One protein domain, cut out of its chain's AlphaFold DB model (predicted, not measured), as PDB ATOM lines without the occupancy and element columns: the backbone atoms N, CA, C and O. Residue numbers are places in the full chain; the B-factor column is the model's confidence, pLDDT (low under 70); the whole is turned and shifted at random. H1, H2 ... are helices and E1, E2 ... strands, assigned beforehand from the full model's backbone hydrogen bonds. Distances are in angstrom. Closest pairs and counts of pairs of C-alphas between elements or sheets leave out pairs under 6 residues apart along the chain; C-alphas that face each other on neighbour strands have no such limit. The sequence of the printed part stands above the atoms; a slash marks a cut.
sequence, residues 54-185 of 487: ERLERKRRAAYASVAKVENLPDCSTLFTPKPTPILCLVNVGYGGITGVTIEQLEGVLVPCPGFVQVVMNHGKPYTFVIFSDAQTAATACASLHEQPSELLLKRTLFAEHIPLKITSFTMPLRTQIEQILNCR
ATOM      1  N   GLU A  54       1.789 -32.605   4.109       87.62
ATOM      2  CA  GLU A  54       3.084 -33.291   4.161       87.62
ATOM      3  C   GLU A  54       4.249 -32.386   3.710       87.62
ATOM      4  O   GLU A  54       5.309 -32.334   4.340       87.62
ATOM      5  N   ARG A  55       4.048 -31.585   2.653       86.75
ATOM      6  CA  ARG A  55       5.045 -30.596   2.207       86.75
ATOM      7  C   ARG A  55       5.310 -29.529   3.271       86.75
ATOM      8  O   ARG A  55       6.453 -29.085   3.406       86.75
ATOM      9  N   LEU A  56       4.270 -29.087   3.969       88.19
ATOM     10  CA  LEU A  56       4.352 -28.075   5.017       88.19
ATOM     11  C   LEU A  56       5.081 -28.615   6.252       88.19
ATOM     12  O   LEU A  56       6.017 -27.976   6.725       88.19
ATOM     13  N   GLU A  57       4.757 -29.835   6.684       89.44
ATOM     14  CA  GLU A  57       5.475 -30.519   7.763       89.44
ATOM     15  C   GLU A  57       6.956 -30.710   7.440       89.44
ATOM     16  O   GLU A  57       7.813 -30.462   8.288       89.44
ATOM     17  N   ARG A  58       7.288 -31.089   6.199       90.19
ATOM     18  CA  ARG A  58       8.687 -31.210   5.770       90.19
ATOM     19  C   ARG A  58       9.431 -29.876   5.863       90.19
ATOM     20  O   ARG A  58      10.576 -29.851   6.309       90.19
ATOM     21  N   LYS A  59       8.788 -28.765   5.476       90.06
ATOM     22  CA  LYS A  59       9.354 -27.415   5.640       90.06
ATOM     23  C   LYS A  59       9.540 -27.059   7.118       90.06
ATOM     24  O   LYS A  59      10.601 -26.547   7.465       90.06
ATOM     25  N   ARG A  60       8.553 -27.363   7.971       92.25
ATOM     26  CA  ARG A  60       8.625 -27.123   9.421       92.25
ATOM     27  C   ARG A  60       9.812 -27.864  10.030       92.25
ATOM     28  O   ARG A  60      10.659 -27.235  10.655       92.25
ATOM     29  N   ARG A  61       9.931 -29.173   9.776       90.88
ATOM     30  CA  ARG A  61      11.035 -30.004  10.294       90.88
ATOM     31  C   ARG A  61      12.405 -29.464   9.875       90.88
ATOM     32  O   ARG A  61      13.292 -29.362  10.713       90.88
ATOM     33  N   ALA A  62      12.572 -29.066   8.612       90.44
ATOM     34  CA  ALA A  62      13.831 -28.496   8.125       90.44
ATOM     35  C   ALA A  62      14.178 -27.152   8.795       90.44
ATOM     36  O   ALA A  62      15.333 -26.907   9.154       90.44
ATOM     37  N   ALA A  63      13.178 -26.291   8.992       90.25
ATOM     38  CA  ALA A  63      13.366 -25.010   9.656       90.25
ATOM     39  C   ALA A  63      13.729 -25.201  11.139       90.25
ATOM     40  O   ALA A  63      14.678 -24.592  11.625       90.25
ATOM     41  N   TYR A  64      13.048 -26.116  11.835       93.25
ATOM     42  CA  TYR A  64      13.283 -26.386  13.259       93.25
ATOM     43  C   TYR A  64      14.641 -27.056  13.480       93.25
ATOM     44  O   TYR A  64      15.367 -26.678  14.394       93.25
ATOM     45  N   ALA A  65      15.047 -27.967  12.592       90.19
ATOM     46  CA  ALA A  65      16.384 -28.558  12.621       90.19
ATOM     47  C   ALA A  65      17.492 -27.505  12.448       90.19
ATOM     48  O   ALA A  65      18.551 -27.605  13.065       90.19
ATOM     49  N   SER A  66      17.240 -26.466  11.643       88.56
ATOM     50  CA  SER A  66      18.187 -25.360  11.462       88.56
ATOM     51  C   SER A  66      18.361 -24.551  12.750       88.56
ATOM     52  O   SER A  66      19.490 -24.236  13.119       88.56
ATOM     53  N   VAL A  67      17.267 -24.259  13.461       87.31
ATOM     54  CA  VAL A  67      17.312 -23.583  14.770       87.31
ATOM     55  C   VAL A  67      18.013 -24.458  15.806       87.31
ATOM     56  O   VAL A  67      18.946 -23.990  16.453       87.31
ATOM     57  N   ALA A  68      17.633 -25.736  15.911       87.44
ATOM     58  CA  ALA A  68      18.227 -26.677  16.860       87.44
ATOM     59  C   ALA A  68      19.748 -26.782  16.681       87.44
ATOM     60  O   ALA A  68      20.494 -26.701  17.651       87.44
ATOM     61  N   LYS A  69      20.223 -26.861  15.432       85.88
ATOM     62  CA  LYS A  69      21.657 -26.888  15.122       85.88
ATOM     63  C   LYS A  69      22.374 -25.601  15.542       85.88
ATOM     64  O   LYS A  69      23.463 -25.672  16.100       85.88
ATOM     65  N   VAL A  70      21.790 -24.437  15.252       82.38
ATOM     66  CA  VAL A  70      22.404 -23.127  15.539       82.38
ATOM     67  C   VAL A  70      22.437 -22.814  17.036       82.38
ATOM     68  O   VAL A  70      23.358 -22.145  17.497       82.38
ATOM     69  N   GLU A  71      21.452 -23.299  17.787       78.50
ATOM     70  CA  GLU A  71      21.358 -23.122  19.240       78.50
ATOM     71  C   GLU A  71      21.914 -24.310  20.035       78.50
ATOM     72  O   GLU A  71      21.823 -24.315  21.258       78.50
ATOM     73  N   ASN A  72      22.508 -25.306  19.370       81.62
ATOM     74  CA  ASN A  72      23.031 -26.520  20.002       81.62
ATOM     75  C   ASN A  72      21.995 -27.227  20.905       81.62
ATOM     76  O   ASN A  72      22.286 -27.631  22.032       81.62
ATOM     77  N   LEU A  73      20.761 -27.341  20.410       80.62
ATOM     78  CA  LEU A  73      19.644 -27.979  21.098       80.62
ATOM     79  C   LEU A  73      19.409 -29.387  20.543       80.62
ATOM     80  O   LEU A  73      19.513 -29.589  19.330       80.62
ATOM     81  N   PRO A  74      19.013 -30.352  21.393       80.31
ATOM     82  CA  PRO A  74      18.605 -31.674  20.924       80.31
ATOM     83  C   PRO A  74      17.315 -31.605  20.095       80.31
ATOM     84  O   PRO A  74      17.165 -32.336  19.120       80.31
ATOM     85  N   ASP A  75      16.401 -30.701  20.460       81.19
ATOM     86  CA  ASP A  75      15.163 -30.439  19.734       81.19
ATOM     87  C   ASP A  75      14.731 -28.976  19.910       81.19
ATOM     88  O   ASP A  75      14.686 -28.449  21.023       81.19
ATOM     89  N   CYS A  76      14.376 -28.329  18.800       83.12
ATOM     90  CA  CYS A  76      13.858 -26.966  18.770       83.12
ATOM     91  C   CYS A  76      12.474 -26.848  19.422       83.12
ATOM     92  O   CYS A  76      12.133 -25.772  19.901       83.12
ATOM     93  N   SER A  77      11.669 -27.918  19.454       81.06
ATOM     94  CA  SER A  77      10.322 -27.868  20.045       81.06
ATOM     95  C   SER A  77      10.342 -27.501  21.535       81.06
ATOM     96  O   SER A  77       9.408 -26.881  22.038       81.06
ATOM     97  N   THR A  78      11.457 -27.788  22.216       81.06
ATOM     98  CA  THR A  78      11.704 -27.425  23.620       81.06
ATOM     99  C   THR A  78      11.756 -25.912  23.863       81.06
ATOM    100  O   THR A  78      11.655 -25.474  25.010       81.06
ATOM    101  N   LEU A  79      11.889 -25.112  22.796       76.75
ATOM    102  CA  LEU A  79      11.837 -23.652  22.845       76.75
ATOM    103  C   LEU A  79      10.422 -23.100  22.990       76.75
ATOM    104  O   LEU A  79      10.252 -21.941  23.371       76.75
ATOM    105  N   PHE A  80       9.416 -23.902  22.655       88.88
ATOM    106  CA  PHE A  80       8.070 -23.411  22.431       88.88
ATOM    107  C   PHE A  80       7.120 -23.850  23.535       88.88
ATOM    108  O   PHE A  80       7.308 -24.858  24.215       88.88
ATOM    109  N   THR A  81       6.070 -23.066  23.724       86.44
ATOM    110  CA  THR A  81       4.989 -23.381  24.648       86.44
ATOM    111  C   THR A  81       3.650 -23.238  23.936       86.44
ATOM    112  O   THR A  81       3.462 -22.296  23.172       86.44
ATOM    113  N   PRO A  82       2.681 -24.131  24.192       86.81
ATOM    114  CA  PRO A  82       1.326 -23.958  23.678       86.81
ATOM    115  C   PRO A  82       0.570 -22.842  24.410       86.81
ATOM    116  O   PRO A  82      -0.480 -22.401  23.947       86.81
ATOM    117  N   LYS A  83       1.063 -22.394  25.573       88.31
ATOM    118  CA  LYS A  83       0.431 -21.320  26.334       88.31
ATOM    119  C   LYS A  83       0.690 -19.989  25.621       88.31
ATOM    120  O   LYS A  83       1.857 -19.648  25.451       88.31
ATOM    121  N   PRO A  84      -0.345 -19.202  25.278       88.38
ATOM    122  CA  PRO A  84      -0.143 -17.886  24.704       88.38
ATOM    123  C   PRO A  84       0.749 -17.041  25.603       88.38
ATOM    124  O   PRO A  84       0.462 -16.816  26.783       88.38
ATOM    125  N   THR A  85       1.850 -16.595  25.026       80.94
ATOM    126  CA  THR A  85       2.733 -15.614  25.631       80.94
ATOM    127  C   THR A  85       2.844 -14.428  24.702       80.94
ATOM    128  O   THR A  85       2.538 -14.517  23.512       80.94
ATOM    129  N   PRO A  86       3.293 -13.290  25.219       72.12
ATOM    130  CA  PRO A  86       3.263 -12.085  24.433       72.12
ATOM    131  C   PRO A  86       4.537 -12.015  23.533       72.12
ATOM    132  O   PRO A  86       4.749 -11.060  22.788       72.12
ATOM    133  N   ILE A  87       5.391 -13.050  23.542       78.81
ATOM    134  CA  ILE A  87       6.577 -13.196  22.681       78.81
ATOM    135  C   ILE A  87       6.366 -14.352  21.699       78.81
ATOM    136  O   ILE A  87       6.027 -15.463  22.111       78.81
ATOM    137  N   LEU A  88       6.636 -14.099  20.419       88.25
ATOM    138  CA  LEU A  88       6.699 -15.104  19.365       88.25
ATOM    139  C   LEU A  88       8.141 -15.320  18.898       88.25
ATOM    140  O   LEU A  88       8.898 -14.370  18.715       88.25
ATOM    141  N   CYS A  89       8.501 -16.571  18.633       89.38
ATOM    142  CA  CYS A  89       9.618 -16.933  17.773       89.38
ATOM    143  C   CYS A  89       9.098 -17.084  16.346       89.38
ATOM    144  O   CYS A  89       8.255 -17.940  16.084       89.38
ATOM    145  N   LEU A  90       9.605 -16.278  15.419       90.69
ATOM    146  CA  LEU A  90       9.403 -16.474  13.991       90.69
ATOM    147  C   LEU A  90      10.561 -17.293  13.441       90.69
ATOM    148  O   LEU A  90      11.667 -16.791  13.239       90.69
ATOM    149  N   VAL A  91      10.303 -18.568  13.185       90.44
ATOM    150  CA  VAL A  91      11.275 -19.472  12.576       90.44
ATOM    151  C   VAL A  91      11.215 -19.346  11.052       90.44
ATOM    152  O   VAL A  91      10.154 -19.072  10.484       90.44
ATOM    153  N   ASN A  92      12.353 -19.597  10.391       87.44
ATOM    154  CA  ASN A  92      12.555 -19.495   8.938       87.44
ATOM    155  C   ASN A  92      12.708 -18.051   8.417       87.44
ATOM    156  O   ASN A  92      12.667 -17.821   7.204       87.44
ATOM    157  N   VAL A  93      12.925 -17.098   9.329       82.19
ATOM    158  CA  VAL A  93      13.252 -15.696   9.045       82.19
ATOM    159  C   VAL A  93      14.256 -15.183  10.066       82.19
ATOM    160  O   VAL A  93      14.005 -15.231  11.266       82.19
ATOM    161  N   GLY A  94      15.381 -14.655   9.590       71.06
ATOM    162  CA  GLY A  94      16.390 -14.057  10.455       71.06
ATOM    163  C   GLY A  94      17.433 -13.229   9.716       71.06
ATOM    164  O   GLY A  94      17.632 -13.373   8.506       71.06
ATOM    165  N   TYR A  95      18.047 -12.310  10.457       61.75
ATOM    166  CA  TYR A  95      18.877 -11.231   9.927       61.75
ATOM    167  C   TYR A  95      20.274 -11.707   9.499       61.75
ATOM    168  O   TYR A  95      20.838 -12.614  10.107       61.75
ATOM    169  N   GLY A  96      20.893 -11.041   8.517       51.94
ATOM    170  CA  GLY A  96      22.340 -11.154   8.269       51.94
ATOM    171  C   GLY A  96      22.757 -12.215   7.247       51.94
ATOM    172  O   GLY A  96      23.685 -12.977   7.491       51.94
ATOM    173  N   GLY A  97      22.082 -12.274   6.096       51.28
ATOM    174  CA  GLY A  97      22.546 -13.033   4.924       51.28
ATOM    175  C   GLY A  97      22.115 -14.503   4.851       51.28
ATOM    176  O   GLY A  97      22.128 -15.071   3.765       51.28
ATOM    177  N   ILE A  98      21.649 -15.110   5.949       58.03
ATOM    178  CA  ILE A  98      21.202 -16.519   5.942       58.03
ATOM    179  C   ILE A  98      19.838 -16.686   5.261       58.03
ATOM    180  O   ILE A  98      19.626 -17.638   4.511       58.03
ATOM    181  N   THR A  99      18.893 -15.774   5.515       61.84
ATOM    182  CA  THR A  99      17.529 -15.880   4.960       61.84
ATOM    183  C   THR A  99      17.241 -14.893   3.826       61.84
ATOM    184  O   THR A  99      16.280 -15.098   3.079       61.84
ATOM    185  N   GLY A 100      18.082 -13.867   3.660       67.06
ATOM    186  CA  GLY A 100      17.923 -12.823   2.640       67.06
ATOM    187  C   GLY A 100      16.749 -11.866   2.878       67.06
ATOM    188  O   GLY A 100      16.418 -11.097   1.984       67.06
ATOM    189  N   VAL A 101      16.111 -11.929   4.050       69.88
ATOM    190  CA  VAL A 101      14.998 -11.054   4.443       69.88
ATOM    191  C   VAL A 101      15.545  -9.769   5.061       69.88
ATOM    192  O   VAL A 101      16.381  -9.835   5.968       69.88
ATOM    193  N   THR A 102      15.075  -8.614   4.582       67.62
ATOM    194  CA  THR A 102      15.417  -7.305   5.162       67.62
ATOM    195  C   THR A 102      14.502  -6.952   6.334       67.62
ATOM    196  O   THR A 102      13.435  -7.547   6.515       67.62
ATOM    197  N   ILE A 103      14.911  -5.975   7.146       61.09
ATOM    198  CA  ILE A 103      14.104  -5.526   8.284       61.09
ATOM    199  C   ILE A 103      12.798  -4.878   7.815       61.09
ATOM    200  O   ILE A 103      11.744  -5.171   8.366       61.09
ATOM    201  N   GLU A 104      12.839  -4.118   6.720       59.53
ATOM    202  CA  GLU A 104      11.673  -3.452   6.135       59.53
ATOM    203  C   GLU A 104      10.628  -4.467   5.654       59.53
ATOM    204  O   GLU A 104       9.427  -4.264   5.815       59.53
ATOM    205  N   GLN A 105      11.080  -5.592   5.091       69.69
ATOM    206  CA  GLN A 105      10.196  -6.676   4.659       69.69
ATOM    207  C   GLN A 105       9.520  -7.370   5.845       69.69
ATOM    208  O   GLN A 105       8.342  -7.722   5.767       69.69
ATOM    209  N   LEU A 106      10.260  -7.578   6.937       71.94
ATOM    210  CA  LEU A 106       9.733  -8.200   8.148       71.94
ATOM    211  C   LEU A 106       8.760  -7.275   8.883       71.94
ATOM    212  O   LEU A 106       7.666  -7.704   9.243       71.94
ATOM    213  N   GLU A 107       9.109  -6.001   9.041       62.38
ATOM    214  CA  GLU A 107       8.228  -4.993   9.628       62.38
ATOM    215  C   GLU A 107       6.965  -4.784   8.787       62.38
ATOM    216  O   GLU A 107       5.880  -4.693   9.352       62.38
ATOM    217  N   GLY A 108       7.049  -4.828   7.453       62.34
ATOM    218  CA  GLY A 108       5.874  -4.735   6.580       62.34
ATOM    219  C   GLY A 108       4.817  -5.822   6.826       62.34
ATOM    220  O   GLY A 108       3.632  -5.592   6.594       62.34
ATOM    221  N   VAL A 109       5.220  -6.993   7.332       73.88
ATOM    222  CA  VAL A 109       4.305  -8.081   7.722       73.88
ATOM    223  C   VAL A 109       3.784  -7.913   9.153       73.88
ATOM    224  O   VAL A 109       2.668  -8.333   9.453       73.88
ATOM    225  N   LEU A 110       4.577  -7.312  10.041       72.31
ATOM    226  CA  LEU A 110       4.303  -7.273  11.478       72.31
ATOM    227  C   LEU A 110       3.605  -5.998  11.946       72.31
ATOM    228  O   LEU A 110       2.736  -6.084  12.804       72.31
ATOM    229  N   VAL A 111       3.914  -4.841  11.358       60.12
ATOM    230  CA  VAL A 111       3.264  -3.553  11.657       60.12
ATOM    231  C   VAL A 111       1.735  -3.608  11.508       60.12
ATOM    232  O   VAL A 111       1.048  -3.034  12.351       60.12
ATOM    233  N   PRO A 112       1.155  -4.319  10.517       68.94
ATOM    234  CA  PRO A 112      -0.297  -4.477  10.427       68.94
ATOM    235  C   PRO A 112      -0.916  -5.344  11.535       68.94
ATOM    236  O   PRO A 112      -2.137  -5.342  11.689       68.94
ATOM    237  N   CYS A 113      -0.119  -6.118  12.280       59.44
ATOM    238  CA  CYS A 113      -0.626  -6.983  13.342       59.44
ATOM    239  C   CYS A 113      -0.953  -6.144  14.592       59.44
ATOM    240  O   CYS A 113      -0.055  -5.504  15.146       59.44
ATOM    241  N   PRO A 114      -2.204  -6.167  15.093       60.09
ATOM    242  CA  PRO A 114      -2.571  -5.433  16.297       60.09
ATOM    243  C   PRO A 114      -1.690  -5.816  17.481       60.09
ATOM    244  O   PRO A 114      -1.410  -6.995  17.696       60.09
ATOM    245  N   GLY A 115      -1.260  -4.811  18.240       49.00
ATOM    246  CA  GLY A 115      -0.391  -4.998  19.393       49.00
ATOM    247  C   GLY A 115       1.039  -5.393  19.042       49.00
ATOM    248  O   GLY A 115       1.766  -5.748  19.952       49.00
ATOM    249  N   PHE A 116       1.482  -5.364  17.782       60.41
ATOM    250  CA  PHE A 116       2.906  -5.513  17.480       60.41
ATOM    251  C   PHE A 116       3.715  -4.404  18.172       60.41
ATOM    252  O   PHE A 116       3.373  -3.226  18.085       60.41
ATOM    253  N   VAL A 117       4.773  -4.803  18.873       51.19
ATOM    254  CA  VAL A 117       5.643  -3.914  19.650       51.19
ATOM    255  C   VAL A 117       7.016  -3.832  18.997       51.19
ATOM    256  O   VAL A 117       7.455  -2.748  18.632       51.19
ATOM    257  N   GLN A 118       7.698  -4.966  18.797       54.34
ATOM    258  CA  GLN A 118       9.020  -4.941  18.163       54.34
ATOM    259  C   GLN A 118       9.483  -6.278  17.598       54.34
ATOM    260  O   GLN A 118       9.012  -7.347  17.991       54.34
ATOM    261  N   VAL A 119      10.509  -6.197  16.754       59.62
ATOM    262  CA  VAL A 119      11.338  -7.320  16.321       59.62
ATOM    263  C   VAL A 119      12.666  -7.292  17.084       59.62
ATOM    264  O   VAL A 119      13.390  -6.303  17.032       59.62
ATOM    265  N   VAL A 120      13.036  -8.395  17.730       63.09
ATOM    266  CA  VAL A 120      14.369  -8.594  18.311       63.09
ATOM    267  C   VAL A 120      15.173  -9.507  17.397       63.09
ATOM    268  O   VAL A 120      14.918 -10.711  17.291       63.09
ATOM    269  N   MET A 121      16.142  -8.907  16.705       60.38
ATOM    270  CA  MET A 121      16.956  -9.581  15.699       60.38
ATOM    271  C   MET A 121      18.311 -10.011  16.254       60.38
ATOM    272  O   MET A 121      19.051  -9.203  16.812       60.38
ATOM    273  N   ASN A 122      18.677 -11.263  15.987       56.91
ATOM    274  CA  ASN A 122      20.042 -11.751  16.136       56.91
ATOM    275  C   ASN A 122      20.652 -11.948  14.740       56.91
ATOM    276  O   ASN A 122      20.106 -12.672  13.904       56.91
ATOM    277  N   HIS A 123      21.787 -11.296  14.481       58.22
ATOM    278  CA  HIS A 123      22.524 -11.462  13.230       58.22
ATOM    279  C   HIS A 123      22.984 -12.916  13.060       58.22
ATOM    280  O   HIS A 123      23.488 -13.531  13.998       58.22
ATOM    281  N   GLY A 124      22.833 -13.461  11.854       64.50
ATOM    282  CA  GLY A 124      23.277 -14.813  11.522       64.50
ATOM    283  C   GLY A 124      22.431 -15.920  12.154       64.50
ATOM    284  O   GLY A 124      22.904 -17.050  12.278       64.50
ATOM    285  N   LYS A 125      21.191 -15.633  12.565       79.50
ATOM    286  CA  LYS A 125      20.264 -16.647  13.088       79.50
ATOM    287  C   LYS A 125      19.162 -16.971  12.071       79.50
ATOM    288  O   LYS A 125      18.756 -16.093  11.316       79.50
ATOM    289  N   PRO A 126      18.662 -18.221  12.023       82.88
ATOM    290  CA  PRO A 126      17.576 -18.628  11.124       82.88
ATOM    291  C   PRO A 126      16.169 -18.337  11.689       82.88
ATOM    292  O   PRO A 126      15.173 -18.849  11.172       82.88
ATOM    293  N   TYR A 127      16.090 -17.560  12.769       86.69
ATOM    294  CA  TYR A 127      14.867 -17.196  13.476       86.69
ATOM    295  C   TYR A 127      14.982 -15.771  14.033       86.69
ATOM    296  O   TYR A 127      16.081 -15.220  14.135       86.69
ATOM    297  N   THR A 128      13.842 -15.191  14.396       82.56
ATOM    298  CA  THR A 128      13.735 -13.840  14.957       82.56
ATOM    299  C   THR A 128      12.685 -13.821  16.057       82.56
ATOM    300  O   THR A 128      11.660 -14.486  15.923       82.56
ATOM    301  N   PHE A 129      12.899 -13.059  17.126       81.88
ATOM    302  CA  PHE A 129      11.863 -12.875  18.138       81.88
ATOM    303  C   PHE A 129      11.007 -11.659  17.833       81.88
ATOM    304  O   PHE A 129      11.491 -10.649  17.332       81.88
ATOM    305  N   VAL A 130       9.725 -11.758  18.153       74.06
ATOM    306  CA  VAL A 130       8.759 -10.682  17.990       74.06
ATOM    307  C   VAL A 130       7.973 -10.533  19.273       74.06
ATOM    308  O   VAL A 130       7.554 -11.511  19.887       74.06
ATOM    309  N   ILE A 131       7.789  -9.295  19.691       64.94
ATOM    310  CA  ILE A 131       7.110  -8.942  20.927       64.94
ATOM    311  C   ILE A 131       5.846  -8.187  20.550       64.94
ATOM    312  O   ILE A 131       5.871  -7.330  19.669       64.94
ATOM    313  N   PHE A 132       4.758  -8.524  21.231       66.06
ATOM    314  CA  PHE A 132       3.471  -7.845  21.121       66.06
ATOM    315  C   PHE A 132       3.171  -6.979  22.361       66.06
ATOM    316  O   PHE A 132       4.030  -6.799  23.216       66.06
ATOM    317  N   SER A 133       1.983  -6.423  22.531       52.44
ATOM    318  CA  SER A 133       1.588  -5.734  23.763       52.44
ATOM    319  C   SER A 133       1.246  -6.756  24.843       52.44
ATOM    320  O   SER A 133       1.692  -6.658  25.982       52.44
ATOM    321  N   ASP A 134       0.541  -7.813  24.452       65.56
ATOM    322  CA  ASP A 134      -0.037  -8.806  25.346       65.56
ATOM    323  C   ASP A 134      -0.135 -10.179  24.654       65.56
ATOM    324  O   ASP A 134       0.264 -10.371  23.502       65.56
ATOM    325  N   ALA A 135      -0.583 -11.189  25.400       74.94
ATOM    326  CA  ALA A 135      -0.586 -12.568  24.915       74.94
ATOM    327  C   ALA A 135      -1.690 -12.808  23.877       74.94
ATOM    328  O   ALA A 135      -1.578 -13.724  23.064       74.94
ATOM    329  N   GLN A 136      -2.743 -11.993  23.893       78.12
ATOM    330  CA  GLN A 136      -3.904 -12.131  23.026       78.12
ATOM    331  C   GLN A 136      -3.639 -11.525  21.644       78.12
ATOM    332  O   GLN A 136      -3.946 -12.150  20.625       78.12
ATOM    333  N   THR A 137      -2.992 -10.363  21.593       71.94
ATOM    334  CA  THR A 137      -2.485  -9.759  20.354       71.94
ATOM    335  C   THR A 137      -1.411 -10.634  19.707       71.94
ATOM    336  O   THR A 137      -1.505 -10.927  18.513       71.94
ATOM    337  N   ALA A 138      -0.485 -11.188  20.501       79.44
ATOM    338  CA  ALA A 138       0.470 -12.191  20.020       79.44
ATOM    339  C   ALA A 138      -0.216 -13.445  19.460       79.44
ATOM    340  O   ALA A 138       0.163 -13.919  18.394       79.44
ATOM    341  N   ALA A 139      -1.225 -13.990  20.147       90.44
ATOM    342  CA  ALA A 139      -1.944 -15.175  19.673       90.44
ATOM    343  C   ALA A 139      -2.682 -14.911  18.353       90.44
ATOM    344  O   ALA A 139      -2.680 -15.756  17.457       90.44
ATOM    345  N   THR A 140      -3.260 -13.717  18.205       88.06
ATOM    346  CA  THR A 140      -3.934 -13.290  16.971       88.06
ATOM    347  C   THR A 140      -2.940 -13.189  15.814       88.06
ATOM    348  O   THR A 140      -3.173 -13.747  14.740       88.06
ATOM    349  N   ALA A 141      -1.792 -12.548  16.046       85.19
ATOM    350  CA  ALA A 141      -0.725 -12.473  15.059       85.19
ATOM    351  C   ALA A 141      -0.180 -13.867  14.712       85.19
ATOM    352  O   ALA A 141      -0.054 -14.198  13.536       85.19
ATOM    353  N   CYS A 142       0.054 -14.723  15.709       93.75
ATOM    354  CA  CYS A 142       0.484 -16.107  15.521       93.75
ATOM    355  C   CYS A 142      -0.484 -16.878  14.614       93.75
ATOM    356  O   CYS A 142      -0.048 -17.463  13.627       93.75
ATOM    357  N   ALA A 143      -1.796 -16.793  14.858       92.56
ATOM    358  CA  ALA A 143      -2.809 -17.434  14.019       92.56
ATOM    359  C   ALA A 143      -2.797 -16.932  12.561       92.56
ATOM    360  O   ALA A 143      -3.082 -17.701  11.644       92.56
ATOM    361  N   SER A 144      -2.449 -15.661  12.340       88.81
ATOM    362  CA  SER A 144      -2.369 -15.069  10.998       88.81
ATOM    363  C   SER A 144      -1.060 -15.366  10.258       88.81
ATOM    364  O   SER A 144      -1.048 -15.430   9.032       88.81
ATOM    365  N   LEU A 145       0.043 -15.559  10.987       91.12
ATOM    366  CA  LEU A 145       1.386 -15.713  10.421       91.12
ATOM    367  C   LEU A 145       1.815 -17.179  10.323       91.12
ATOM    368  O   LEU A 145       2.538 -17.552   9.396       91.12
ATOM    369  N   HIS A 146       1.399 -18.021  11.270       93.00
ATOM    370  CA  HIS A 146       1.824 -19.413  11.350       93.00
ATOM    371  C   HIS A 146       1.374 -20.194  10.113       93.00
ATOM    372  O   HIS A 146       0.213 -20.150   9.703       93.00
ATOM    373  N   GLU A 147       2.318 -20.918   9.508       92.19
ATOM    374  CA  GLU A 147       2.120 -21.721   8.301       92.19
ATOM    375  C   GLU A 147       1.666 -20.940   7.054       92.19
ATOM    376  O   GLU A 147       1.393 -21.547   6.011       92.19
ATOM    377  N   GLN A 148       1.663 -19.605   7.103       83.75
ATOM    378  CA  GLN A 148       1.283 -18.778   5.965       83.75
ATOM    379  C   GLN A 148       2.503 -18.373   5.127       83.75
ATOM    380  O   GLN A 148       3.548 -17.998   5.671       83.75
ATOM    381  N   PRO A 149       2.421 -18.472   3.786       85.00
ATOM    382  CA  PRO A 149       3.398 -17.855   2.906       85.00
ATOM    383  C   PRO A 149       3.195 -16.336   2.881       85.00
ATOM    384  O   PRO A 149       2.070 -15.868   2.730       85.00
ATOM    385  N   SER A 150       4.280 -15.571   2.969       81.00
ATOM    386  CA  SER A 150       4.231 -14.112   2.830       81.00
ATOM    387  C   SER A 150       4.878 -13.662   1.525       81.00
ATOM    388  O   SER A 150       6.040 -13.974   1.260       81.00
ATOM    389  N   GLU A 151       4.138 -12.902   0.717       80.25
ATOM    390  CA  GLU A 151       4.646 -12.296  -0.523       80.25
ATOM    391  C   GLU A 151       5.773 -11.289  -0.239       80.25
ATOM    392  O   GLU A 151       6.771 -11.264  -0.958       80.25
ATOM    393  N   LEU A 152       5.676 -10.544   0.869       75.19
ATOM    394  CA  LEU A 152       6.702  -9.593   1.316       75.19
ATOM    395  C   LEU A 152       7.995 -10.283   1.772       75.19
ATOM    396  O   LEU A 152       9.066  -9.685   1.723       75.19
ATOM    397  N   LEU A 153       7.910 -11.556   2.167       80.50
ATOM    398  CA  LEU A 153       9.042 -12.363   2.630       80.50
ATOM    399  C   LEU A 153       9.471 -13.388   1.583       80.50
ATOM    400  O   LEU A 153       9.795 -14.527   1.921       80.50
ATOM    401  N   LEU A 154       9.455 -13.015   0.300       80.31
ATOM    402  CA  LEU A 154       9.913 -13.870  -0.803       80.31
ATOM    403  C   LEU A 154       9.153 -15.212  -0.877       80.31
ATOM    404  O   LEU A 154       9.741 -16.262  -1.144       80.31
ATOM    405  N   LYS A 155       7.843 -15.197  -0.592       82.38
ATOM    406  CA  LYS A 155       6.963 -16.384  -0.520       82.38
ATOM    407  C   LYS A 155       7.407 -17.426   0.515       82.38
ATOM    408  O   LYS A 155       7.042 -18.607   0.422       82.38
ATOM    409  N   ARG A 156       8.192 -17.017   1.517       84.31
ATOM    410  CA  ARG A 156       8.581 -17.885   2.632       84.31
ATOM    411  C   ARG A 156       7.377 -18.186   3.506       84.31
ATOM    412  O   ARG A 156       6.545 -17.324   3.767       84.31
ATOM    413  N   THR A 157       7.320 -19.430   3.963       89.50
ATOM    414  CA  THR A 157       6.358 -19.877   4.968       89.50
ATOM    415  C   THR A 157       6.948 -19.630   6.348       89.50
ATOM    416  O   THR A 157       8.044 -20.129   6.624       89.50
ATOM    417  N   LEU A 158       6.235 -18.873   7.178       90.25
ATOM    418  CA  LEU A 158       6.619 -18.603   8.560       90.25
ATOM    419  C   LEU A 158       6.130 -19.711   9.489       90.25
ATOM    420  O   LEU A 158       5.053 -20.271   9.292       90.25
ATOM    421  N   PHE A 159       6.897 -19.987  10.539       93.38
ATOM    422  CA  PHE A 159       6.430 -20.785  11.669       93.38
ATOM    423  C   PHE A 159       6.550 -19.920  12.919       93.38
ATOM    424  O   PHE A 159       7.652 -19.707  13.423       93.38
ATOM    425  N   ALA A 160       5.423 -19.346  13.336       93.44
ATOM    426  CA  ALA A 160       5.326 -18.504  14.521       93.44
ATOM    427  C   ALA A 160       4.993 -19.373  15.739       93.44
ATOM    428  O   ALA A 160       4.020 -20.117  15.693       93.44
ATOM    429  N   GLU A 161       5.785 -19.305  16.802       93.81
ATOM    430  CA  GLU A 161       5.615 -20.146  17.993       93.81
ATOM    431  C   GLU A 161       5.730 -19.305  19.265       93.81
ATOM    432  O   GLU A 161       6.587 -18.427  19.350       93.81
ATOM    433  N   HIS A 162       4.894 -19.564  20.271       91.19
ATOM    434  CA  HIS A 162       4.997 -18.871  21.559       91.19
ATOM    435  C   HIS A 162       6.165 -19.413  22.384       91.19
ATOM    436  O   HIS A 162       6.461 -20.606  22.350       91.19
ATOM    437  N   ILE A 163       6.799 -18.547  23.175       84.69
ATOM    438  CA  ILE A 163       7.953 -18.903  24.021       84.69
ATOM    439  C   ILE A 163       7.590 -18.756  25.503       84.69
ATOM    440  O   ILE A 163       6.961 -17.755  25.861       84.69
ATOM    441  N   PRO A 164       7.966 -19.702  26.386       77.00
ATOM    442  CA  PRO A 164       7.678 -19.614  27.813       77.00
ATOM    443  C   PRO A 164       8.387 -18.433  28.493       77.00
ATOM    444  O   PRO A 164       9.522 -18.090  28.181       77.00
ATOM    445  N   LEU A 165       7.706 -17.846  29.483       64.25
ATOM    446  CA  LEU A 165       8.190 -16.693  30.258       64.25
ATOM    447  C   LEU A 165       9.110 -17.066  31.435       64.25
ATOM    448  O   LEU A 165       9.736 -16.195  32.025       64.25
ATOM    449  N   LYS A 166       9.162 -18.352  31.806       60.91
ATOM    450  CA  LYS A 166      10.074 -18.901  32.820       60.91
ATOM    451  C   LYS A 166      11.061 -19.818  32.113       60.91
ATOM    452  O   LYS A 166      10.634 -20.753  31.438       60.91
ATOM    453  N   ILE A 167      12.353 -19.532  32.248       53.97
ATOM    454  CA  ILE A 167      13.379 -20.065  31.352       53.97
ATOM    455  C   ILE A 167      14.365 -20.934  32.125       53.97
ATOM    456  O   ILE A 167      15.168 -20.435  32.908       53.97
ATOM    457  N   THR A 168      14.331 -22.240  31.875       49.53
ATOM    458  CA  THR A 168      15.320 -23.195  32.409       49.53
ATOM    459  C   THR A 168      15.980 -24.046  31.325       49.53
ATOM    460  O   THR A 168      16.978 -24.698  31.601       49.53
ATOM    461  N   SER A 169      15.454 -24.042  30.098       47.72
ATOM    462  CA  SER A 169      15.829 -24.966  29.017       47.72
ATOM    463  C   SER A 169      16.603 -24.323  27.857       47.72
ATOM    464  O   SER A 169      16.870 -24.998  26.866       47.72
ATOM    465  N   PHE A 170      16.969 -23.040  27.944       54.81
ATOM    466  CA  PHE A 170      17.671 -22.336  26.861       54.81
ATOM    467  C   PHE A 170      19.174 -22.257  27.095       54.81
ATOM    468  O   PHE A 170      19.648 -22.291  28.232       54.81
ATOM    469  N   THR A 171      19.922 -22.083  26.004       51.78
ATOM    470  CA  THR A 171      21.322 -21.675  26.094       51.78
ATOM    471  C   THR A 171      21.414 -20.357  26.864       51.78
ATOM    472  O   THR A 171      20.557 -19.478  26.729       51.78
ATOM    473  N   MET A 172      22.454 -20.212  27.689       46.00
ATOM    474  CA  MET A 172      22.675 -19.011  28.506       46.00
ATOM    475  C   MET A 172      22.513 -17.687  27.727       46.00
ATOM    476  O   MET A 172      21.812 -16.811  28.224       46.00
ATOM    477  N   PRO A 173      23.049 -17.535  26.497       49.19
ATOM    478  CA  PRO A 173      22.875 -16.306  25.717       49.19
ATOM    479  C   PRO A 173      21.415 -15.996  25.358       49.19
ATOM    480  O   PRO A 173      20.992 -14.846  25.438       49.19
ATOM    481  N   LEU A 174      20.631 -17.014  24.990       50.69
ATOM    482  CA  LEU A 174      19.230 -16.856  24.596       50.69
ATOM    483  C   LEU A 174      18.333 -16.550  25.800       50.69
ATOM    484  O   LEU A 174      17.412 -15.737  25.719       50.69
ATOM    485  N   ARG A 175      18.642 -17.175  26.942       57.72
ATOM    486  CA  ARG A 175      17.983 -16.925  28.224       57.72
ATOM    487  C   ARG A 175      18.131 -15.469  28.662       57.72
ATOM    488  O   ARG A 175      17.117 -14.823  28.914       57.72
ATOM    489  N   THR A 176      19.356 -14.944  28.682       53.16
ATOM    490  CA  THR A 176      19.630 -13.556  29.088       53.16
ATOM    491  C   THR A 176      18.881 -12.550  28.210       53.16
ATOM    492  O   THR A 176      18.330 -11.576  28.716       53.16
ATOM    493  N   GLN A 177      18.793 -12.803  26.901       52.28
ATOM    494  CA  GLN A 177      18.080 -11.928  25.964       52.28
ATOM    495  C   GLN A 177      16.564 -11.888  26.215       52.28
ATOM    496  O   GLN A 177      15.955 -10.821  26.174       52.28
ATOM    497  N   ILE A 178      15.937 -13.033  26.498       52.62
ATOM    498  CA  ILE A 178      14.491 -13.096  26.761       52.62
ATOM    499  C   ILE A 178      14.161 -12.516  28.146       52.62
ATOM    500  O   ILE A 178      13.155 -11.822  28.289       52.62
ATOM    501  N   GLU A 179      15.017 -12.726  29.150       55.91
ATOM    502  CA  GLU A 179      14.877 -12.093  30.471       55.91
ATOM    503  C   GLU A 179      14.937 -10.555  30.370       55.91
ATOM    504  O   GLU A 179      14.100  -9.868  30.956       55.91
ATOM    505  N   GLN A 180      15.843 -10.004  29.553       50.88
ATOM    506  CA  GLN A 180      15.917  -8.561  29.276       50.88
ATOM    507  C   GLN A 180      14.622  -8.019  28.651       50.88
ATOM    508  O   GLN A 180      14.090  -7.008  29.102       50.88
ATOM    509  N   ILE A 181      14.080  -8.718  27.653       49.19
ATOM    510  CA  ILE A 181      12.828  -8.355  26.972       49.19
ATOM    511  C   ILE A 181      11.637  -8.311  27.939       49.19
ATOM    512  O   ILE A 181      10.782  -7.429  27.846       49.19
ATOM    513  N   LEU A 182      11.549  -9.285  28.847       50.69
ATOM    514  CA  LEU A 182      10.421  -9.413  29.770       50.69
ATOM    515  C   LEU A 182      10.440  -8.365  30.878       50.69
ATOM    516  O   LEU A 182       9.374  -7.917  31.300       50.69
ATOM    517  N   ASN A 183      11.627  -7.916  31.280       47.78
ATOM    518  CA  ASN A 183      11.788  -6.861  32.278       47.78
ATOM    519  C   ASN A 183      11.367  -5.471  31.764       47.78
ATOM    520  O   ASN A 183      11.019  -4.607  32.565       47.78
ATOM    521  N   CYS A 184      11.342  -5.252  30.446       38.66
ATOM    522  CA  CYS A 184      10.953  -3.974  29.839       38.66
ATOM    523  C   CYS A 184       9.431  -3.794  29.676       38.66
ATOM    524  O   CYS A 184       8.956  -2.691  29.454       38.66
ATOM    525  N   ARG A 185       8.634  -4.860  29.808       37.75
ATOM    526  CA  ARG A 185       7.243  -4.905  29.324       37.75
ATOM    527  C   ARG A 185       6.171  -4.277  30.230       37.75
ATOM    528  O   ARG A 185       4.988  -4.368  29.915       37.75
TER     529      ARG A 185
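AT A GLANCE: This is residues 54 to 185 of the 487 residues of the protein "Fe2OG dioxygenase domain-containing protein" of Dimargaris cristalligena (UniProt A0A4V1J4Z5). A single four-stranded sheet, strongly twisted, has the helices H4 and H3 over one face, while the long helix H1 runs past the end of the sheet where E1 stops and E3 and E4 start. H5, near the last printed residue, only grazes the sheet. The printed part has 132 residues, with five named helices and four named strands in the order H1 H2 E1 H3 E2 E3 H4 E4 H5. The sheet runs E2 E3 E1 E4, antiparallel throughout, and the class is mixed, helices and strands. The whole is compact, with a radius of gyration of the C-alphas of 13.6 A, and rounded, spanning 34 by 33 by 28 A.

IN THESE COORDINATES: H1, residues 54 to 70, begins with C-alpha 54 at (3.084, -33.291, 4.161) and is 24.6 A long. H2 is residues 76 to 79, and E1 is residues 87 to 91, 12.8 A. H3 is residues 103 to 110, 10.5 A, and E2 is residues 116 to 120, 11.9 A. E3, residues 127 to 132, is 16.6 A long, and H4, residues 135 to 145, is 15.0 A. E4 is residues 159 to 162, 10.2 A. H5, residues 172 to 183, is 16.7 A long and ends with C-alpha 183 at (11.788, -6.861, 32.278).

HOW THE PARTS SIT: H1 grazes the sheet with residues 59 to 70; its closest C-alphas to E1 are those of Ala 63 and Val 91, 6.6 A. H1 touches H2 with residues 64 to 68 alone, the C-alphas of Ala 68 and Cys 76 being 4.8 A apart. E1 and E4 pair with N 89 and O 161 at 2.8 A, E3 and E1 with N 88 and O 130 at 2.8 A, and the hairpin E2 and E3 with N 120 and O 129 at 2.8 A. H3 lies over E2 at a height over the sheet of 8.4 A. H4, on the same face, has a height over the sheet of 7.9 A and runs along the strands, at 10 degrees to E1 on the local plane. H5 grazes the sheet with residues 177 to 182. Every O i to N i+4 pair is within hydrogen-bond range in H1, H4 and H5; H3 has 3 of 4, and H2 is too short for such a pair.

THE WHOLE: The C-alphas farthest apart are those of Glu 54 and Cys 184, 39.8 A. The printed part has no cut. The links E1 to H3 and H4 to E4 are long. The mean pLDDT of the printed part is 73.7; 52 residues are under 70, among them 111 to 124 and 165 to 185.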